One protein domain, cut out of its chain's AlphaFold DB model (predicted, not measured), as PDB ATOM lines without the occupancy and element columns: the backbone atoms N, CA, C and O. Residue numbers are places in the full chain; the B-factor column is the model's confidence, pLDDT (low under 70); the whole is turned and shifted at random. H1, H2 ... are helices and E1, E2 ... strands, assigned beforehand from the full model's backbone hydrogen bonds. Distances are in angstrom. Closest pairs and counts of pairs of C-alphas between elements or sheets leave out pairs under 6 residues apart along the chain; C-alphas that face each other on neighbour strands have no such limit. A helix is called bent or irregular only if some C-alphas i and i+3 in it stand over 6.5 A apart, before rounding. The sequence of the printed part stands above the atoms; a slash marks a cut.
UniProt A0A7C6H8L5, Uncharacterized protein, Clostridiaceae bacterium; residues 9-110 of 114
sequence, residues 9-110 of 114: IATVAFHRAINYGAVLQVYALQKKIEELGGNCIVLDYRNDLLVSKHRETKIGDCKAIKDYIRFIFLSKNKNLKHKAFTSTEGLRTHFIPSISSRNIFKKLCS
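This is residues 9 to 110 of the 114 residues of an uncharacterized protein of Clostridiaceae bacterium (UniProt A0A7C6H8L5). What shape do these atoms make? A small parallel sheet, ordered E1 E2 E3, with H1 over one face makes one end of a rod; from it the chain runs out through H2 to H3a and returns along H3b. What is printed? 102 residues with three named strands and four named helices, along the chain E1 H1 E2 H2 H3 E3 H4, class mixed. The whole is loose, with radius of gyration of the C-alphas 16.8 A and spans of 55 by 26 by 17 A.

Where does it begin? E1, residues 9 to 13, begins at C-alpha 9 (194.516, 160.373, 207.608); H1, residues 20 to 35, is 22.5 A long; E2 is residues 39 to 45, H2 48 to 53. Is H3 straight? H3, residues 65 to 95, assigned as one helix by its hydrogen bonds, is bent: C-alphas 73 and 76 are 7.1 A apart. Its arms are H3a, residues 65 to 73, and H3b, residues 76 to 95, 28.8 A long with a kink of 38 degrees near residue 89. Where does it end? E3 is residues 98 to 101, and H4, residues 104 to 110, ends at C-alpha 110 (183.771, 153.042, 206.579).

How do the strands pair? N 11 and O 41 of E1 and E2 are 2.8 A apart, N 99 and O 42 of E3 and E2 2.9 A, within hydrogen-bond range. Two strand-helix-strand units, parallel neighbour strands with helices between, are E1, H1, E2 and E2, H2 H3, E3, both with right-handed crossovers. What is on the sheet? H1, making two layers, a helix on one face of a sheet, is over E2 at a height over the sheet of 8.9 A; the closest C-alphas, of Gln 30 and Cys 40, are 5.8 A apart. H4 only grazes the sheet with residues 104 to 108; H2, H3a and H3b are not on it. Do helices meet? H1 and H3b are close but not clearly touching, the closest C-alphas, of Tyr 27 and Phe 95, 7.4 A apart. Every O i to N i+4 pair is within hydrogen-bond range in H1, H2, H3a and H4; in H3b, 13 of 16.

How far does it reach? The C-alphas of Gly 37 and Ile 65, the two farthest apart, are 56.1 A apart; the printed part has no cut, and the link from H2 to H3 is long, 11 residues. Where is confidence low? Mean pLDDT of the printed part is 78.9; residues 59 to 60, 90 to 91, 93 to 95 and 101 to 110 are under 70.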
ATOM      1  N   ILE A   9     194.624 159.692 206.319       87.31
ATOM      2  CA  ILE A   9     194.516 160.373 207.608       87.31
ATOM      3  C   ILE A   9     193.188 161.125 207.648       87.31
ATOM      4  O   ILE A   9     192.843 161.857 206.723       87.31
ATOM      5  N   ALA A  10     192.436 160.958 208.734       85.94
ATOM      6  CA  ALA A  10     191.200 161.692 208.968       85.94
ATOM      7  C   ALA A  10     191.382 162.672 210.134       85.94
ATOM      8  O   ALA A  10     191.590 162.255 211.273       85.94
ATOM      9  N   THR A  11     191.266 163.969 209.856       87.12
ATOM     10  CA  THR A  11     191.308 165.030 210.870       87.12
ATOM     11  C   THR A  11     189.887 165.369 211.294       87.12
ATOM     12  O   THR A  11     189.068 165.750 210.463       87.12
ATOM     13  N   VAL A  12     189.576 165.256 212.585       87.81
ATOM     14  CA  VAL A  12     188.251 165.593 213.123       87.81
ATOM     15  C   VAL A  12     188.288 166.989 213.732       87.81
ATOM     16  O   VAL A  12     189.083 167.247 214.633       87.81
ATOM     17  N   ALA A  13     187.407 167.880 213.278       86.50
ATOM     18  CA  ALA A  13     187.318 169.242 213.795       86.50
ATOM     19  C   ALA A  13     185.862 169.707 213.934       86.50
ATOM     20  O   ALA A  13     184.969 169.271 213.208       86.50
ATOM     21  N   PHE A  14     185.618 170.603 214.895       82.69
ATOM     22  CA  PHE A  14     184.320 171.248 215.096       82.69
ATOM     23  C   PHE A  14     184.362 172.663 214.528       82.69
ATOM     24  O   PHE A  14     184.957 173.559 215.126       82.69
ATOM     25  N   HIS A  15     183.707 172.883 213.390       78.56
ATOM     26  CA  HIS A  15     183.817 174.159 212.681       78.56
ATOM     27  C   HIS A  15     182.689 175.163 212.963       78.56
ATOM     28  O   HIS A  15     182.633 176.215 212.342       78.56
ATOM     29  N   ARG A  16     181.777 174.866 213.899       76.38
ATOM     30  CA  ARG A  16     180.619 175.734 214.197       76.38
ATOM     31  C   ARG A  16     180.856 176.761 215.303       76.38
ATOM     32  O   ARG A  16     179.991 177.593 215.561       76.38
ATOM     33  N   ALA A  17     182.012 176.714 215.959       79.56
ATOM     34  CA  ALA A  17     182.459 177.791 216.832       79.56
ATOM     35  C   ALA A  17     183.105 178.898 215.984       79.56
ATOM     36  O   ALA A  17     183.858 178.584 215.065       79.56
ATOM     37  N   ILE A  18     182.870 180.178 216.315       77.38
ATOM     38  CA  ILE A  18     183.582 181.298 215.673       77.38
ATOM     39  C   ILE A  18     185.055 181.243 216.090       77.38
ATOM     40  O   ILE A  18     185.461 181.860 217.077       77.38
ATOM     41  N   ASN A  19     185.859 180.484 215.358       83.81
ATOM     42  CA  ASN A  19     187.288 180.382 215.595       83.81
ATOM     43  C   ASN A  19     188.024 180.238 214.263       83.81
ATOM     44  O   ASN A  19     188.303 179.136 213.794       83.81
ATOM     45  N   TYR A  20     188.358 181.382 213.669       82.62
ATOM     46  CA  TYR A  20     189.140 181.440 212.437       82.62
ATOM     47  C   TYR A  20     190.519 180.782 212.590       82.62
ATOM     48  O   TYR A  20     190.994 180.143 211.657       82.62
ATOM     49  N   GLY A  21     191.134 180.871 213.775       85.56
ATOM     50  CA  GLY A  21     192.423 180.235 214.054       85.56
ATOM     51  C   GLY A  21     192.350 178.714 213.947       85.56
ATOM     52  O   GLY A  21     193.165 178.115 213.257       85.56
ATOM     53  N   ALA A  22     191.329 178.092 214.543       86.12
ATOM     54  CA  ALA A  22     191.121 176.645 214.448       86.12
ATOM     55  C   ALA A  22     190.884 176.186 212.999       86.12
ATOM     56  O   ALA A  22     191.392 175.151 212.578       86.12
ATOM     57  N   VAL A  23     190.147 176.974 212.213       85.12
ATOM     58  CA  VAL A  23     189.937 176.709 210.782       85.12
ATOM     59  C   VAL A  23     191.261 176.746 210.015       85.12
ATOM     60  O   VAL A  23     191.567 175.812 209.276       85.12
ATOM     61  N   LEU A  24     192.070 177.787 210.222       88.12
ATOM     62  CA  LEU A  24     193.379 177.928 209.579       88.12
ATOM     63  C   LEU A  24     194.354 176.825 210.005       88.12
ATOM     64  O   LEU A  24     195.105 176.326 209.173       88.12
ATOM     65  N   GLN A  25     194.314 176.403 211.268       90.62
ATOM     66  CA  GLN A  25     195.117 175.286 211.770       90.62
ATOM     67  C   GLN A  25     194.775 173.975 211.057       90.62
ATOM     68  O   GLN A  25     195.680 173.249 210.653       90.62
ATOM     69  N   VAL A  26     193.485 173.685 210.853       90.94
ATOM     70  CA  VAL A  26     193.048 172.488 210.115       90.94
ATOM     71  C   VAL A  26     193.495 172.551 208.656       90.94
ATOM     72  O   VAL A  26     193.984 171.554 208.131       90.94
ATOM     73  N   TYR A  27     193.388 173.719 208.020       89.25
ATOM     74  CA  TYR A  27     193.878 173.920 206.656       89.25
ATOM     75  C   TYR A  27     195.396 173.705 206.547       89.25
ATOM     76  O   TYR A  27     195.858 172.961 205.682       89.25
ATOM     77  N   ALA A  28     196.176 174.311 207.446       91.81
ATOM     78  CA  ALA A  28     197.630 174.160 207.472       91.81
ATOM     79  C   ALA A  28     198.045 172.700 207.708       91.81
ATOM     80  O   ALA A  28     198.939 172.193 207.033       91.81
ATOM     81  N   LEU A  29     197.356 172.005 208.619       91.94
ATOM     82  CA  LEU A  29     197.585 170.588 208.882       91.94
ATOM     83  C   LEU A  29     197.272 169.725 207.656       91.94
ATOM     84  O   LEU A  29     198.081 168.875 207.289       91.94
ATOM     85  N   GLN A  30     196.133 169.965 207.001       91.06
ATOM     86  CA  GLN A  30     195.755 169.264 205.775       91.06
ATOM     87  C   GLN A  30     196.832 169.433 204.699       91.06
ATOM     88  O   GLN A  30     197.306 168.440 204.147       91.06
ATOM     89  N   LYS A  31     197.262 170.675 204.447       91.31
ATOM     90  CA  LYS A  31     198.309 170.966 203.463       91.31
ATOM     91  C   LYS A  31     199.621 170.289 203.816       91.31
ATOM     92  O   LYS A  31     200.249 169.697 202.944       91.31
ATOM     93  N   LYS A  32     199.995 170.282 205.097       92.94
ATOM     94  CA  LYS A  32     201.231 169.633 205.524       92.94
ATOM     95  C   LYS A  32     201.198 168.116 205.343       92.94
ATOM     96  O   LYS A  32     202.197 167.531 204.938       92.94
ATOM     97  N   ILE A  33     200.059 167.476 205.601       90.69
ATOM     98  CA  ILE A  33     199.883 166.038 205.358       90.69
ATOM     99  C   ILE A  33     199.947 165.726 203.857       90.69
ATOM    100  O   ILE A  33     200.599 164.758 203.466       90.69
ATOM    101  N   GLU A  34     199.303 166.545 203.020       88.94
ATOM    102  CA  GLU A  34     199.343 166.406 201.558       88.94
ATOM    103  C   GLU A  34     200.777 166.548 201.015       88.94
ATOM    104  O   GLU A  34     201.200 165.726 200.200       88.94
ATOM    105  N   GLU A  35     201.547 167.526 201.511       90.81
ATOM    106  CA  GLU A  35     202.972 167.725 201.186       90.81
ATOM    107  C   GLU A  35     203.848 166.528 201.573       90.81
ATOM    108  O   GLU A  35     204.769 166.173 200.844       90.81
ATOM    109  N   LEU A  36     203.560 165.891 202.711       90.12
ATOM    110  CA  LEU A  36     204.273 164.697 203.180       90.12
ATOM    111  C   LEU A  36     203.878 163.425 202.408       90.12
ATOM    112  O   LEU A  36     204.342 162.335 202.734       90.12
ATOM    113  N   GLY A  37     203.021 163.547 201.392       85.31
ATOM    114  CA  GLY A  37     202.574 162.430 200.574       85.31
ATOM    115  C   GLY A  37     201.431 161.634 201.197       85.31
ATOM    116  O   GLY A  37     201.145 160.549 200.711       85.31
ATOM    117  N   GLY A  38     200.748 162.144 202.226       86.12
ATOM    118  CA  GLY A  38     199.541 161.543 202.801       86.12
ATOM    119  C   GLY A  38     198.254 161.991 202.099       86.12
ATOM    120  O   GLY A  38     198.237 162.951 201.325       86.12
ATOM    121  N   ASN A  39     197.155 161.280 202.339       86.00
ATOM    122  CA  ASN A  39     195.816 161.706 201.932       86.00
ATOM    123  C   ASN A  39     195.052 162.161 203.178       86.00
ATOM    124  O   ASN A  39     194.887 161.370 204.103       86.00
ATOM    125  N   CYS A  40     194.607 163.417 203.222       87.06
ATOM    126  CA  CYS A  40     193.937 163.979 204.392       87.06
ATOM    127  C   CYS A  40     192.460 164.258 204.108       87.06
ATOM    128  O   CYS A  40     192.120 165.017 203.205       87.06
ATOM    129  N   ILE A  41     191.580 163.706 204.944       86.94
ATOM    130  CA  ILE A  41     190.141 163.973 204.929       86.94
ATOM    131  C   ILE A  41     189.782 164.749 206.192       86.94
ATOM    132  O   ILE A  41     190.085 164.312 207.301       86.94
ATOM    133  N   VAL A  42     189.095 165.881 206.051       87.06
ATOM    134  CA  VAL A  42     188.584 166.630 207.204       87.06
ATOM    135  C   VAL A  42     187.150 166.198 207.505       87.06
ATOM    136  O   VAL A  42     186.275 166.205 206.639       87.06
ATOM    137  N   LEU A  43     186.887 165.806 208.748       86.88
ATOM    138  CA  LEU A  43     185.573 165.410 209.239       86.88
ATOM    139  C   LEU A  43     185.001 166.524 210.119       86.88
ATOM    140  O   LEU A  43     185.526 166.806 211.198       86.88
ATOM    141  N   ASP A  44     183.900 167.126 209.661       84.06
ATOM    142  CA  ASP A  44     183.157 168.135 210.423       84.06
ATOM    143  C   ASP A  44     182.279 167.436 211.466       84.06
ATOM    144  O   ASP A  44     181.219 166.873 211.147       84.06
ATOM    145  N   TYR A  45     182.738 167.456 212.719       84.00
ATOM    146  CA  TYR A  45     181.992 166.908 213.843       84.00
ATOM    147  C   TYR A  45     180.759 167.745 214.137       84.00
ATOM    148  O   TYR A  45     180.832 168.956 214.340       84.00
ATOM    149  N   ARG A  46     179.603 167.081 214.220       78.81
ATOM    150  CA  ARG A  46     178.343 167.731 214.570       78.81
ATOM    151  C   ARG A  46     177.735 167.097 215.804       78.81
ATOM    152  O   ARG A  46     177.325 165.944 215.781       78.81
ATOM    153  N   ASN A  47     177.644 167.906 216.853       82.50
ATOM    154  CA  ASN A  47     176.940 167.592 218.085       82.50
ATOM    155  C   ASN A  47     175.880 168.664 218.336       82.50
ATOM    156  O   ASN A  47     176.224 169.832 218.509       82.50
ATOM    157  N   ASP A  48     174.611 168.271 218.374       81.62
ATOM    158  CA  ASP A  48     173.489 169.208 218.480       81.62
ATOM    159  C   ASP A  48     173.541 170.053 219.766       81.62
ATOM    160  O   ASP A  48     173.223 171.245 219.733       81.62
ATOM    161  N   LEU A  49     174.059 169.503 220.872       81.56
ATOM    162  CA  LEU A  49     174.257 170.246 222.121       81.56
ATOM    163  C   LEU A  49     175.314 171.343 221.949       81.56
ATOM    164  O   LEU A  49     175.076 172.501 222.300       81.56
ATOM    165  N   LEU A  50     176.463 171.020 221.349       80.19
ATOM    166  CA  LEU A  50     177.538 171.993 221.118       80.19
ATOM    167  C   LEU A  50     177.133 173.063 220.103       80.19
ATOM    168  O   LEU A  50     177.462 174.236 220.283       80.19
ATOM    169  N   VAL A  51     176.389 172.671 219.069       81.50
ATOM    170  CA  VAL A  51     175.824 173.585 218.069       81.50
ATOM    171  C   VAL A  51     174.868 174.559 218.742       81.50
ATOM    172  O   VAL A  51     174.951 175.760 218.502       81.50
ATOM    173  N   SER A  52     174.003 174.063 219.631       79.69
ATOM    174  CA  SER A  52     173.041 174.904 220.340       79.69
ATOM    175  C   SER A  52     173.707 175.948 221.243       79.69
ATOM    176  O   SER A  52     173.181 177.045 221.385       79.69
ATOM    177  N   LYS A  53     174.892 175.648 221.789       80.62
ATOM    178  CA  LYS A  53     175.672 176.571 222.626       80.62
ATOM    179  C   LYS A  53     176.396 177.660 221.825       80.62
ATOM    180  O   LYS A  53     176.654 178.731 222.364       80.62
ATOM    181  N   HIS A  54     176.723 177.390 220.561       77.00
ATOM    182  CA  HIS A  54     177.447 178.310 219.674       77.00
ATOM    183  C   HIS A  54     176.537 178.984 218.638       77.00
ATOM    184  O   HIS A  54     177.031 179.598 217.695       77.00
ATOM    185  N   ARG A  55     175.212 178.867 218.785       76.38
ATOM    186  CA  ARG A  55     174.256 179.571 217.927       76.38
ATOM    187  C   ARG A  55     174.106 181.028 218.359       76.38
ATOM    188  O   ARG A  55     174.368 181.383 219.508       76.38
ATOM    189  N   GLU A  56     173.616 181.849 217.439       72.62
ATOM    190  CA  GLU A  56     173.214 183.221 217.737       72.62
ATOM    191  C   GLU A  56     172.212 183.254 218.891       72.62
ATOM    192  O   GLU A  56     171.230 182.508 218.901       72.62
ATOM    193  N   THR A  57     172.449 184.139 219.856       71.25
ATOM    194  CA  THR A  57     171.515 184.325 220.966       71.25
ATOM    195  C   THR A  57     170.285 185.040 220.425       71.25
ATOM    196  O   THR A  57     170.422 186.122 219.839       71.25
ATOM    197  N   LYS A  58     169.098 184.455 220.597       74.81
ATOM    198  CA  LYS A  58     167.821 185.061 220.193       74.81
ATOM    199  C   LYS A  58     167.068 185.592 221.410       74.81
ATOM    200  O   LYS A  58     167.318 185.187 222.540       74.81
ATOM    201  N   ILE A  59     166.092 186.466 221.164       64.69
ATOM    202  CA  ILE A  59     165.214 187.013 222.212       64.69
ATOM    203  C   ILE A  59     164.491 185.874 222.956       64.69
ATOM    204  O   ILE A  59     164.403 185.904 224.177       64.69
ATOM    205  N   GLY A  60     164.081 184.817 222.243       68.75
ATOM    206  CA  GLY A  60     163.438 183.631 222.830       68.75
ATOM    207  C   GLY A  60     164.342 182.736 223.691       68.75
ATOM    208  O   GLY A  60     163.837 181.822 224.332       68.75
ATOM    209  N   ASP A  61     165.657 182.982 223.731       70.31
ATOM    210  CA  ASP A  61     166.579 182.279 224.636       70.31
ATOM    211  C   ASP A  61     166.699 182.980 226.008       70.31
ATOM    212  O   ASP A  61     167.314 182.436 226.926       70.31
ATOM    213  N   CYS A  62     166.128 184.182 226.165       71.81
ATOM    214  CA  CYS A  62     166.196 184.955 227.405       71.81
ATOM    215  C   CYS A  62     165.193 184.400 228.424       71.81
ATOM    216  O   CYS A  62     163.993 184.637 228.305       71.81
ATOM    217  N   LYS A  63     165.678 183.664 229.431       78.00
ATOM    218  CA  LYS A  63     164.828 183.090 230.492       78.00
ATOM    219  C   LYS A  63     164.760 183.972 231.737       78.00
ATOM    220  O   LYS A  63     163.786 183.905 232.477       78.00
ATOM    221  N   ALA A  64     165.782 184.798 231.960       84.00
ATOM    222  CA  ALA A  64     165.873 185.706 233.098       84.00
ATOM    223  C   ALA A  64     166.080 187.166 232.661       84.00
ATOM    224  O   ALA A  64     166.647 187.448 231.605       84.00
ATOM    225  N   ILE A  65     165.723 188.108 233.541       81.56
ATOM    226  CA  ILE A  65     165.990 189.553 233.376       81.56
ATOM    227  C   ILE A  65     167.474 189.828 233.094       81.56
ATOM    228  O   ILE A  65     167.814 190.658 232.253       81.56
ATOM    229  N   LYS A  66     168.376 189.077 233.735       80.38
ATOM    230  CA  LYS A  66     169.823 189.178 233.500       80.38
ATOM    231  C   LYS A  66     170.211 188.819 232.061       80.38
ATOM    232  O   LYS A  66     171.101 189.458 231.502       80.38
ATOM    233  N   ASP A  67     169.546 187.836 231.453       78.12
ATOM    234  CA  ASP A  67     169.788 187.452 230.058       78.12
ATOM    235  C   ASP A  67     169.265 188.511 229.097       78.12
ATOM    236  O   ASP A  67     169.923 188.803 228.103       78.12
ATOM    237  N   TYR A  68     168.142 189.145 229.431       80.12
ATOM    238  CA  TYR A  68     167.582 190.247 228.656       80.12
ATOM    239  C   TYR A  68     168.498 191.482 228.660       80.12
ATOM    240  O   TYR A  68     168.829 192.020 227.601       80.12
ATOM    241  N   ILE A  69     169.010 191.874 229.832       81.19
ATOM    242  CA  ILE A  69     170.004 192.956 229.951       81.19
ATOM    243  C   ILE A  69     171.268 192.594 229.159       81.19
ATOM    244  O   ILE A  69     171.770 193.392 228.364       81.19
ATOM    245  N   ARG A  70     171.768 191.360 229.302       80.44
ATOM    246  CA  ARG A  70     172.924 190.881 228.532       80.44
ATOM    247  C   ARG A  70     172.651 190.881 227.026       80.44
ATOM    248  O   ARG A  70     173.567 191.159 226.251       80.44
ATOM    249  N   PHE A  71     171.422 190.584 226.615       81.00
ATOM    250  CA  PHE A  71     171.007 190.576 225.221       81.00
ATOM    251  C   PHE A  71     171.068 191.973 224.605       81.00
ATOM    252  O   PHE A  71     171.690 192.144 223.553       81.00
ATOM    253  N   ILE A  72     170.515 192.972 225.295       81.38
ATOM    254  CA  ILE A  72     170.540 194.372 224.853       81.38
ATOM    255  C   ILE A  72     171.980 194.878 224.708       81.38
ATOM    256  O   ILE A  72     172.330 195.451 223.677       81.38
ATOM    257  N   PHE A  73     172.833 194.629 225.706       79.69
ATOM    258  CA  PHE A  73     174.177 195.209 225.730       79.69
ATOM    259  C   PHE A  73     175.220 194.433 224.904       79.69
ATOM    260  O   PHE A  73     176.064 195.045 224.253       79.69
ATOM    261  N   LEU A  74     175.217 193.094 224.931       75.81
ATOM    262  CA  LEU A  74     176.326 192.282 224.394       75.81
ATOM    263  C   LEU A  74     175.944 191.423 223.182       75.81
ATOM    264  O   LEU A  74     176.821 191.100 222.373       75.81
ATOM    265  N   SER A  75     174.679 191.016 223.039       72.81
ATOM    266  CA  SER A  75     174.312 190.041 221.998       72.81
ATOM    267  C   SER A  75     174.368 190.625 220.591       72.81
ATOM    268  O   SER A  75     174.667 189.885 219.657       72.81
ATOM    269  N   LYS A  76     174.209 191.946 220.420       74.31
ATOM    270  CA  LYS A  76     174.339 192.604 219.107       74.31
ATOM    271  C   LYS A  76     175.729 192.385 218.495       74.31
ATOM    272  O   LYS A  76     175.830 191.869 217.387       74.31
ATOM    273  N   ASN A  77     176.800 192.666 219.240       77.44
ATOM    274  CA  ASN A  77     178.175 192.492 218.752       77.44
ATOM    275  C   ASN A  77     178.542 191.022 218.523       77.44
ATOM    276  O   ASN A  77     179.252 190.701 217.570       77.44
ATOM    277  N   LYS A  78     178.052 190.113 219.375       76.00
ATOM    278  CA  LYS A  78     178.280 188.671 219.204       76.00
ATOM    279  C   LYS A  78     177.580 188.137 217.960       76.00
ATOM    280  O   LYS A  78     178.210 187.449 217.164       76.00
ATOM    281  N   ASN A  79     176.318 188.510 217.757       80.56
ATOM    282  CA  ASN A  79     175.540 188.086 216.599       80.56
ATOM    283  C   ASN A  79     176.120 188.666 215.298       80.56
ATOM    284  O   ASN A  79     176.171 187.960 214.300       80.56
ATOM    285  N   LEU A  80     176.650 189.896 215.304       82.25
ATOM    286  CA  LEU A  80     177.377 190.448 214.151       82.25
ATOM    287  C   LEU A  80     178.615 189.611 213.790       82.25
ATOM    288  O   LEU A  80     178.809 189.281 212.622       82.25
ATOM    289  N   LYS A  81     179.417 189.205 214.785       80.94
ATOM    290  CA  LYS A  81     180.574 188.320 214.566       80.94
ATOM    291  C   LYS A  81     180.158 186.930 214.069       80.94
ATOM    292  O   LYS A  81     180.823 186.388 213.194       80.94
ATOM    293  N   HIS A  82     179.054 186.379 214.581       82.00
ATOM    294  CA  HIS A  82     178.484 185.113 214.099       82.00
ATOM    295  C   HIS A  82     178.026 185.207 212.645       82.00
ATOM    296  O   HIS A  82     178.319 184.304 211.865       82.00
ATOM    297  N   LYS A  83     177.360 186.299 212.259       81.69
ATOM    298  CA  LYS A  83     176.923 186.529 210.876       81.69
ATOM    299  C   LYS A  83     178.105 186.656 209.923       81.69
ATOM    300  O   LYS A  83     178.110 185.993 208.894       81.69
ATOM    301  N   ALA A  84     179.122 187.430 210.306       82.88
ATOM    302  CA  ALA A  84     180.354 187.568 209.533       82.88
ATOM    303  C   ALA A  84     181.090 186.226 209.377       82.88
ATOM    304  O   ALA A  84     181.540 185.886 208.286       82.88
ATOM    305  N   PHE A  85     181.150 185.422 210.444       81.25
ATOM    306  CA  PHE A  85     181.705 184.070 210.371       81.25
ATOM    307  C   PHE A  85     180.881 183.193 209.424       81.25
ATOM    308  O   PHE A  85     181.428 182.593 208.507       81.25
ATOM    309  N   THR A  86     179.554 183.207 209.566       75.50
ATOM    310  CA  THR A  86     178.635 182.396 208.755       75.50
ATOM    311  C   THR A  86     178.708 182.741 207.268       75.50
ATOM    312  O   THR A  86     178.681 181.838 206.440       75.50
ATOM    313  N   SER A  87     178.871 184.016 206.900       79.44
ATOM    314  CA  SER A  87     179.088 184.385 205.493       79.44
ATOM    315  C   SER A  87     180.408 183.840 204.941       79.44
ATOM    316  O   SER A  87     180.474 183.466 203.774       79.44
ATOM    317  N   THR A  88     181.450 183.741 205.774       72.69
ATOM    318  CA  THR A  88     182.738 183.152 205.366       72.69
ATOM    319  C   THR A  88     182.734 181.621 205.331       72.69
ATOM    320  O   THR A  88     183.604 181.034 204.693       72.69
ATOM    321  N   GLU A  89     181.745 180.955 205.935       71.69
ATOM    322  CA  GLU A  89     181.633 179.487 205.927       71.69
ATOM    323  C   GLU A  89     181.542 178.915 204.506       71.69
ATOM    324  O   GLU A  89     182.115 177.861 204.238       71.69
ATOM    325  N   GLY A  90     180.873 179.617 203.583       66.31
ATOM    326  CA  GLY A  90     180.781 179.197 202.178       66.31
ATOM    327  C   GLY A  90     182.138 179.201 201.466       66.31
ATOM    328  O   GLY A  90     182.442 178.297 200.689       66.31
ATOM    329  N   LEU A  91     183.004 180.163 201.801       62.38
ATOM    330  CA  LEU A  91     184.397 180.172 201.348       62.38
ATOM    331  C   LEU A  91     185.197 179.073 202.060       62.38
ATOM    332  O   LEU A  91     185.983 178.372 201.429       62.38
ATOM    333  N   ARG A  92     184.954 178.845 203.356       70.44
ATOM    334  CA  ARG A  92     185.623 177.787 204.128       70.44
ATOM    335  C   ARG A  92     185.410 176.401 203.530       70.44
ATOM    336  O   ARG A  92     186.367 175.641 203.438       70.44
ATOM    337  N   THR A  93     184.188 176.069 203.115       66.44
ATOM    338  CA  THR A  93     183.889 174.767 202.494       66.44
ATOM    339  C   THR A  93     184.639 174.541 201.183       66.44
ATOM    340  O   THR A  93     184.882 173.393 200.826       66.44
ATOM    341  N   HIS A  94     185.040 175.615 200.501       68.88
ATOM    342  CA  HIS A  94     185.871 175.544 199.303       68.88
ATOM    343  C   HIS A  94     187.351 175.284 199.640       68.88
ATOM    344  O   HIS A  94     188.006 174.498 198.964       68.88
ATOM    345  N   PHE A  95     187.884 175.913 200.695       65.38
ATOM    346  CA  PHE A  95     189.283 175.728 201.116       65.38
ATOM    347  C   PHE A  95     189.527 174.440 201.912       65.38
ATOM    348  O   PHE A  95     190.614 173.871 201.834       65.38
ATOM    349  N   ILE A  96     188.535 173.992 202.683       73.62
ATOM    350  CA  ILE A  96     188.591 172.786 203.515       73.62
ATOM    351  C   ILE A  96     187.383 171.913 203.159       73.62
ATOM    352  O   ILE A  96     186.332 172.010 203.817       73.62
ATOM    353  N   PRO A  97     187.495 171.066 202.120       70.00
ATOM    354  CA  PRO A  97     186.461 170.092 201.817       70.00
ATOM    355  C   PRO A  97     186.316 169.162 203.025       70.00
ATOM    356  O   PRO A  97     187.217 168.398 203.365       70.00
ATOM    357  N   SER A  98     185.183 169.280 203.718       72.25
ATOM    358  CA  SER A  98     184.917 168.544 204.951       72.25
ATOM    359  C   SER A  98     183.652 167.715 204.824       72.25
ATOM    360  O   SER A  98     182.621 168.170 204.324       72.25
ATOM    361  N   ILE A  99     183.722 166.472 205.293       72.94
ATOM    362  CA  ILE A  99     182.578 165.569 205.278       72.94
ATOM    363  C   ILE A  99     181.839 165.737 206.595       72.94
ATOM    364  O   ILE A  99     182.319 165.351 207.663       72.94
ATOM    365  N   SER A 100     180.643 166.307 206.519       70.25
ATOM    366  CA  SER A 100     179.772 166.401 207.681       70.25
ATOM    367  C   SER A 100     179.217 165.031 208.052       70.25
ATOM    368  O   SER A 100     178.685 164.306 207.208       70.25
ATOM    369  N   SER A 101     179.311 164.655 209.327       65.69
ATOM    370  CA  SER A 101     178.677 163.436 209.831       65.69
ATOM    371  C   SER A 101     178.203 163.616 211.267       65.69
ATOM    372  O   SER A 101     178.988 163.932 212.156       65.69
ATOM    373  N   ARG A 102     176.908 163.362 211.508       63.94
ATOM    374  CA  ARG A 102     176.354 163.273 212.875       63.94
ATOM    375  C   ARG A 102     176.894 162.044 213.618       63.94
ATOM    376  O   ARG A 102     177.079 162.085 214.822       63.94
ATOM    377  N   ASN A 103     177.203 160.976 212.877       65.06
ATOM    378  CA  ASN A 103     177.775 159.732 213.393       65.06
ATOM    379  C   ASN A 103     179.190 159.521 212.846       65.06
ATOM    380  O   ASN A 103     179.396 158.731 211.922       65.06
ATOM    381  N   ILE A 104     180.164 160.229 213.425       69.06
ATOM    382  CA  ILE A 104     181.580 160.116 213.045       69.06
ATOM    383  C   ILE A 104     182.071 158.669 213.120       69.06
ATOM    384  O   ILE A 104     182.742 158.226 212.198       69.06
ATOM    385  N   PHE A 105     181.688 157.909 214.150       66.12
ATOM    386  CA  PHE A 105     182.127 156.519 214.312       66.12
ATOM    387  C   PHE A 105     181.744 155.624 213.128       66.12
ATOM    388  O   PHE A 105     182.596 154.915 212.606       66.12
ATOM    389  N   LYS A 106     180.505 155.722 212.620       64.62
ATOM    390  CA  LYS A 106     180.082 154.967 211.424       64.62
ATOM    391  C   LYS A 106     180.895 155.357 210.185       64.62
ATOM    392  O   LYS A 106     181.229 154.500 209.374       64.62
ATOM    393  N   LYS A 107     181.241 156.642 210.053       67.12
ATOM    394  CA  LYS A 107     182.027 157.156 208.924       67.12
ATOM    395  C   LYS A 107     183.500 156.739 209.014       67.12
ATOM    396  O   LYS A 107     184.062 156.312 208.016       67.12
ATOM    397  N   LEU A 108     184.096 156.797 210.206       67.19
ATOM    398  CA  LEU A 108     185.464 156.344 210.468       67.19
ATOM    399  C   LEU A 108     185.622 154.840 210.226       67.19
ATOM    400  O   LEU A 108     186.611 154.430 209.628       67.19
ATOM    401  N   CYS A 109     184.641 154.026 210.632       62.62
ATOM    402  CA  CYS A 109     184.627 152.595 210.316       62.62
ATOM    403  C   CYS A 109     184.594 152.345 208.802       62.62
ATOM    404  O   CYS A 109     185.325 151.487 208.330       62.62
ATOM    405  N   SER A 110     183.826 153.138 208.045       61.84
ATOM    406  CA  SER A 110     183.771 153.042 206.579       61.84
ATOM    407  C   SER A 110     185.061 153.482 205.876       61.84
ATOM    408  O   SER A 110     185.305 153.049 204.755       61.84
TER     409      SER A 110